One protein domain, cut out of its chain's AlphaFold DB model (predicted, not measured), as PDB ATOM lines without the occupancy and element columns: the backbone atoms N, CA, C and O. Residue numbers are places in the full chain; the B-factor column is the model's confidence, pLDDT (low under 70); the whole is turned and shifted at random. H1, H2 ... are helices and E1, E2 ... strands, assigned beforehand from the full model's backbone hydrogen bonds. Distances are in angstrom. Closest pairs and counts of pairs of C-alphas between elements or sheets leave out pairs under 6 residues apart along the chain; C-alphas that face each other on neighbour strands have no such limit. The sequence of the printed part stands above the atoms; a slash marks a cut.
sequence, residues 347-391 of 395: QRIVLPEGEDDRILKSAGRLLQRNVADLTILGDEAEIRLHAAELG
ATOM      1  N   GLN A 347     136.191 120.523  98.170       92.40
ATOM      2  CA  GLN A 347     137.418 120.220  98.886       92.40
ATOM      3  C   GLN A 347     137.156 120.146 100.392       92.40
ATOM      4  O   GLN A 347     136.308 120.864 100.935       92.40
ATOM      5  N   ARG A 348     137.918 119.286 101.076       93.63
ATOM      6  CA  ARG A 348     137.933 119.237 102.539       93.63
ATOM      7  C   ARG A 348     138.870 120.308 103.081       93.63
ATOM      8  O   ARG A 348     140.067 120.269 102.806       93.63
ATOM      9  N   ILE A 349     138.335 121.229 103.874       91.72
ATOM     10  CA  ILE A 349     139.086 122.327 104.485       91.72
ATOM     11  C   ILE A 349     139.124 122.109 105.994       91.72
ATOM     12  O   ILE A 349     138.089 121.985 106.648       91.72
ATOM     13  N   VAL A 350     140.334 122.063 106.545       92.63
ATOM     14  CA  VAL A 350     140.557 121.976 107.988       92.63
ATOM     15  C   VAL A 350     140.726 123.391 108.539       92.63
ATOM     16  O   VAL A 350     141.574 124.133 108.048       92.63
ATOM     17  N   LEU A 351     139.918 123.759 109.532       91.19
ATOM     18  CA  LEU A 351     139.951 125.058 110.207       91.19
ATOM     19  C   LEU A 351     140.556 124.873 111.609       91.19
ATOM     20  O   LEU A 351     139.880 124.308 112.472       91.19
ATOM     21  N   PRO A 352     141.824 125.268 111.838       90.37
ATOM     22  CA  PRO A 352     142.495 125.049 113.116       90.37
ATOM     23  C   PRO A 352     142.050 126.006 114.234       90.37
ATOM     24  O   PRO A 352     142.285 125.708 115.400       90.37
ATOM     25  N   GLU A 353     141.407 127.130 113.909       88.96
ATOM     26  CA  GLU A 353     140.953 128.139 114.874       88.96
ATOM     27  C   GLU A 353     139.473 127.963 115.267       88.96
ATOM     28  O   GLU A 353     138.674 128.891 115.137       88.96
ATOM     29  N   GLY A 354     139.091 126.769 115.740       83.00
ATOM     30  CA  GLY A 354     137.709 126.466 116.141       83.00
ATOM     31  C   GLY A 354     137.143 127.352 117.259       83.00
ATOM     32  O   GLY A 354     135.929 127.488 117.361       83.00
ATOM     33  N   GLU A 355     138.017 127.999 118.029       84.14
ATOM     34  CA  GLU A 355     137.685 128.920 119.125       84.14
ATOM     35  C   GLU A 355     137.301 130.343 118.643       84.14
ATOM     36  O   GLU A 355     136.814 131.151 119.430       84.14
ATOM     37  N   ASP A 356     137.555 130.718 117.375       89.56
ATOM     38  CA  ASP A 356     137.269 132.076 116.872       89.56
ATOM     39  C   ASP A 356     135.825 132.186 116.345       89.56
ATOM     40  O   ASP A 356     135.467 131.615 115.309       89.56
ATOM     41  N   ASP A 357     134.999 133.011 117.000       86.61
ATOM     42  CA  ASP A 357     133.618 133.330 116.607       86.61
ATOM     43  C   ASP A 357     133.442 133.639 115.117       86.61
ATOM     44  O   ASP A 357     132.422 133.302 114.509       86.61
ATOM     45  N   ARG A 358     134.396 134.357 114.516       88.97
ATOM     46  CA  ARG A 358     134.322 134.776 113.110       88.97
ATOM     47  C   ARG A 358     134.515 133.579 112.191       88.97
ATOM     48  O   ARG A 358     133.871 133.527 111.139       88.97
ATOM     49  N   ILE A 359     135.363 132.632 112.589       88.62
ATOM     50  CA  ILE A 359     135.585 131.374 111.877       88.62
ATOM     51  C   ILE A 359     134.341 130.501 111.995       88.62
ATOM     52  O   ILE A 359     133.839 130.067 110.962       88.62
ATOM     53  N   LEU A 360     133.756 130.356 113.187       86.99
ATOM     54  CA  LEU A 360     132.512 129.598 113.376       86.99
ATOM     55  C   LEU A 360     131.338 130.183 112.577       86.99
ATOM     56  O   LEU A 360     130.654 129.454 111.855       86.99
ATOM     57  N   LYS A 361     131.144 131.509 112.600       86.53
ATOM     58  CA  LYS A 361     130.120 132.188 111.779       86.53
ATOM     59  C   LYS A 361     130.340 131.971 110.283       86.53
ATOM     60  O   LYS A 361     129.383 131.738 109.542       86.53
ATOM     61  N   SER A 362     131.587 132.055 109.824       85.02
ATOM     62  CA  SER A 362     131.930 131.874 108.408       85.02
ATOM     63  C   SER A 362     131.782 130.416 107.970       85.02
ATOM     64  O   SER A 362     131.219 130.159 106.908       85.02
ATOM     65  N   ALA A 363     132.210 129.471 108.810       86.68
ATOM     66  CA  ALA A 363     132.023 128.039 108.618       86.68
ATOM     67  C   ALA A 363     130.534 127.703 108.493       86.68
ATOM     68  O   ALA A 363     130.132 127.056 107.530       86.68
ATOM     69  N   GLY A 364     129.701 128.259 109.376       85.45
ATOM     70  CA  GLY A 364     128.246 128.178 109.288       85.45
ATOM     71  C   GLY A 364     127.679 128.600 107.940       85.45
ATOM     72  O   GLY A 364     126.903 127.869 107.329       85.45
ATOM     73  N   ARG A 365     128.102 129.766 107.436       83.48
ATOM     74  CA  ARG A 365     127.671 130.277 106.124       83.48
ATOM     75  C   ARG A 365     128.128 129.377 104.971       83.48
ATOM     76  O   ARG A 365     127.374 129.183 104.022       83.48
ATOM     77  N   LEU A 366     129.348 128.838 105.030       85.56
ATOM     78  CA  LEU A 366     129.881 127.927 104.008       85.56
ATOM     79  C   LEU A 366     129.156 126.574 104.002       85.56
ATOM     80  O   LEU A 366     128.855 126.065 102.919       85.56
ATOM     81  N   LEU A 367     128.835 126.037 105.186       85.03
ATOM     82  CA  LEU A 367     128.058 124.806 105.357       85.03
ATOM     83  C   LEU A 367     126.620 124.984 104.865       85.03
ATOM     84  O   LEU A 367     126.162 124.194 104.049       85.03
ATOM     85  N   GLN A 368     125.937 126.067 105.257       81.36
ATOM     86  CA  GLN A 368     124.595 126.389 104.742       81.36
ATOM     87  C   GLN A 368     124.567 126.494 103.211       81.36
ATOM     88  O   GLN A 368     123.584 126.123 102.573       81.36
ATOM     89  N   ARG A 369     125.653 126.984 102.604       80.76
ATOM     90  CA  ARG A 369     125.787 127.111 101.148       80.76
ATOM     91  C   ARG A 369     126.336 125.851 100.463       80.76
ATOM     92  O   ARG A 369     126.434 125.871  99.233       80.76
ATOM     93  N   ASN A 370     126.666 124.787 101.203       83.20
ATOM     94  CA  ASN A 370     127.239 123.526 100.708       83.20
ATOM     95  C   ASN A 370     128.480 123.709  99.807       83.20
ATOM     96  O   ASN A 370     128.588 123.080  98.759       83.20
ATOM     97  N   VAL A 371     129.399 124.611 100.171       85.13
ATOM     98  CA  VAL A 371     130.531 125.006  99.298       85.13
ATOM     99  C   VAL A 371     131.806 124.195  99.557       85.13
ATOM    100  O   VAL A 371     132.633 124.058  98.664       85.13
ATOM    101  N   ALA A 372     131.981 123.657 100.762       88.40
ATOM    102  CA  ALA A 372     133.154 122.877 101.153       88.40
ATOM    103  C   ALA A 372     132.790 121.894 102.269       88.40
ATOM    104  O   ALA A 372     131.828 122.123 103.006       88.40
ATOM    105  N   ASP A 373     133.588 120.837 102.421       89.99
ATOM    106  CA  ASP A 373     133.500 119.949 103.579       89.99
ATOM    107  C   ASP A 373     134.441 120.481 104.664       89.99
ATOM    108  O   ASP A 373     135.654 120.537 104.465       89.99
ATOM    109  N   LEU A 374     133.905 120.903 105.807       90.42
ATOM    110  CA  LEU A 374     134.712 121.518 106.862       90.42
ATOM    111  C   LEU A 374     135.063 120.514 107.961       90.42
ATOM    112  O   LEU A 374     134.239 119.702 108.373       90.42
ATOM    113  N   THR A 375     136.292 120.585 108.461       91.11
ATOM    114  CA  THR A 375     136.721 119.926 109.701       91.11
ATOM    115  C   THR A 375     137.259 120.999 110.633       91.11
ATOM    116  O   THR A 375     138.301 121.585 110.352       91.11
ATOM    117  N   ILE A 376     136.539 121.289 111.714       90.50
ATOM    118  CA  ILE A 376     136.937 122.301 112.697       90.50
ATOM    119  C   ILE A 376     137.735 121.598 113.796       90.50
ATOM    120  O   ILE A 376     137.260 120.609 114.352       90.50
ATOM    121  N   LEU A 377     138.954 122.062 114.072       90.06
ATOM    122  CA  LEU A 377     139.793 121.513 115.136       90.06
ATOM    123  C   LEU A 377     139.605 122.320 116.426       90.06
ATOM    124  O   LEU A 377     139.646 123.548 116.398       90.06
ATOM    125  N   GLY A 378     139.434 121.613 117.541       88.81
ATOM    126  CA  GLY A 378     139.278 122.160 118.892       88.81
ATOM    127  C   GLY A 378     138.517 121.177 119.784       88.81
ATOM    128  O   GLY A 378     138.336 120.016 119.398       88.81
ATOM    129  N   ASP A 379     138.087 121.618 120.965       88.13
ATOM    130  CA  ASP A 379     137.220 120.808 121.824       88.13
ATOM    131  C   ASP A 379     135.800 120.741 121.234       88.13
ATOM    132  O   ASP A 379     135.138 121.752 120.999       88.13
ATOM    133  N   GLU A 380     135.324 119.524 120.963       88.32
ATOM    134  CA  GLU A 380     134.029 119.288 120.317       88.32
ATOM    135  C   GLU A 380     132.847 119.826 121.142       88.32
ATOM    136  O   GLU A 380     131.853 120.282 120.569       88.32
ATOM    137  N   ALA A 381     132.928 119.771 122.474       87.09
ATOM    138  CA  ALA A 381     131.866 120.248 123.349       87.09
ATOM    139  C   ALA A 381     131.842 121.780 123.405       87.09
ATOM    140  O   ALA A 381     130.760 122.367 123.312       87.09
ATOM    141  N   GLU A 382     133.014 122.415 123.494       86.53
ATOM    142  CA  GLU A 382     133.156 123.876 123.496       86.53
ATOM    143  C   GLU A 382     132.688 124.480 122.166       86.53
ATOM    144  O   GLU A 382     131.797 125.329 122.153       86.53
ATOM    145  N   ILE A 383     133.159 123.945 121.034       87.21
ATOM    146  CA  ILE A 383     132.770 124.419 119.698       87.21
ATOM    147  C   ILE A 383     131.261 124.289 119.467       87.21
ATOM    148  O   ILE A 383     130.637 125.201 118.922       87.21
ATOM    149  N   ARG A 384     130.643 123.165 119.859       86.95
ATOM    150  CA  ARG A 384     129.193 122.974 119.681       86.95
ATOM    151  C   ARG A 384     128.371 123.929 120.533       86.95
ATOM    152  O   ARG A 384     127.356 124.429 120.047       86.95
ATOM    153  N   LEU A 385     128.788 124.164 121.777       85.63
ATOM    154  CA  LEU A 385     128.139 125.135 122.653       85.63
ATOM    155  C   LEU A 385     128.219 126.535 122.033       85.63
ATOM    156  O   LEU A 385     127.195 127.193 121.861       85.63
ATOM    157  N   HIS A 386     129.414 126.931 121.601       84.07
ATOM    158  CA  HIS A 386     129.672 128.244 121.014       84.07
ATOM    159  C   HIS A 386     128.929 128.453 119.690       84.07
ATOM    160  O   HIS A 386     128.328 129.498 119.448       84.07
ATOM    161  N   ALA A 387     128.886 127.431 118.832       83.77
ATOM    162  CA  ALA A 387     128.113 127.463 117.595       83.77
ATOM    163  C   ALA A 387     126.604 127.606 117.863       83.77
ATOM    164  O   ALA A 387     125.931 128.376 117.170       83.77
ATOM    165  N   ALA A 388     126.077 126.928 118.889       85.13
ATOM    166  CA  ALA A 388     124.677 127.040 119.288       85.13
ATOM    167  C   ALA A 388     124.329 128.446 119.812       85.13
ATOM    168  O   ALA A 388     123.291 128.987 119.429       85.13
ATOM    169  N   GLU A 389     125.202 129.067 120.613       84.89
ATOM    170  CA  GLU A 389     125.042 130.459 121.069       84.89
ATOM    171  C   GLU A 389     125.024 131.457 119.902       84.89
ATOM    172  O   GLU A 389     124.265 132.428 119.908       84.89
ATOM    173  N   LEU A 390     125.816 131.189 118.863       82.57
ATOM    174  CA  LEU A 390     125.879 132.007 117.652       82.57
ATOM    175  C   LEU A 390     124.750 131.719 116.645       82.57
ATOM    176  O   LEU A 390     124.660 132.414 115.629       82.57
ATOM    177  N   GLY A 391     123.898 130.717 116.896       78.03
ATOM    178  CA  GLY A 391     122.819 130.306 115.991       78.03
ATOM    179  C   GLY A 391     123.306 129.601 114.717       78.03
ATOM    180  O   GLY A 391     122.643 129.659 113.681       78.03
TER     181      GLY A 391
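What this domain is: This is residues 347 to 391 of the 395 residues of the protein "AAA domain protein" of Mycobacterium ulcerans str. Harvey (UniProt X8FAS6). Two short parallel strands, E1 and E2, lie side by side as a small two-stranded sheet, with the helix H1 over one face; a second helix, H2, stands beyond the ends of the strands at Leu 351 and Ile 376, crosswise to H1. The other face of the sheet is bare, and H1 folds back over the strands between E1 and E2. The printed part has 45 residues with two named helices and two named strands, in the order E1, H1, E2, H2 along the chain; the sheet has the order E1, E2 and is parallel, and the class is mixed, helices and strands. The whole is compact, with a radius of gyration of the C-alphas of 9.8 A, and the C-alphas span 25 by 19 by 15 A along their three main axes.

How they stand to each other: Start near the first printed residue with E1, residues 348 to 351, and set beside it E2, residues 373 to 376. They are parallel neighbours with 23 degrees between their N-to-C directions. Look at C-alphas 348 and 373, which face each other at 4.6 A, and at C-alphas 351 and 376, which face each other at 4.8 A. Across the pair you will find N 349 and O 373 within hydrogen-bond range at 2.8 A, and N 375 and O 349 at 2.9 A. Between these strands in the chain comes H1, residues 357 to 368. E1, H1 and E2 form a strand-helix-strand unit, two parallel neighbour strands with a helix between them in the chain, and its crossover is right-handed. H1 has 11 pairs of C-alphas within 10 A with E2 and 4 with E1, made by its residues 359 to 367. The closest C-alphas of H1 and E2 are those of Ala 363 and Leu 374, 7.3 A apart; the closest of H1 and E1 are those of Ile 359 and Leu 351, 7.9 A apart. Last comes H2, residues 380 to 389. H1 and H2 only just touch, with 3 pairs of C-alphas within 8 A, and H1 does so with residues 357 to 361 alone. Their closest C-alphas are those of Leu 360 and Ala 387, 6.5 A apart, and their lines are about perpendicular at 83 degrees. E1 and H2 are apart. In both H1 and H2 every O i to N i+4 pair is within hydrogen-bond range.

Where its parts are: Find C-alpha 348 at (137.933, 119.237, 102.539); from there E1 runs through residues 348 to 351, 9.8 A from first to last C-alpha. Go on to C-alpha 357 at (133.618, 133.330, 116.607), where H1 begins; it runs to Gln 368 and is 16.4 A long between its first and last C-alphas. E2 follows from Asp 373 to Ile 376, 10.0 A from first to last C-alpha. H2 then runs from Glu 380 to Glu 389, 14.4 A long in the same measure, and its last C-alpha is at (125.042, 130.459, 121.069).

The domain as a whole: The two C-alphas farthest apart in the domain are those of Gln 347 and Glu 389, at 27.4 A, while the first and last printed C-alphas, those of Gln 347 and Gly 391, are 24.6 A apart. The printed part has no cut. The links from E1 to H1, from H1 to E2 and from E2 to H2 are tight, with 5, 4 and 3 residues between the elements, and no link is long. Read the B-factor column for the model's own confidence: the mean pLDDT of the printed part is 87.0, and no printed residue is under 70.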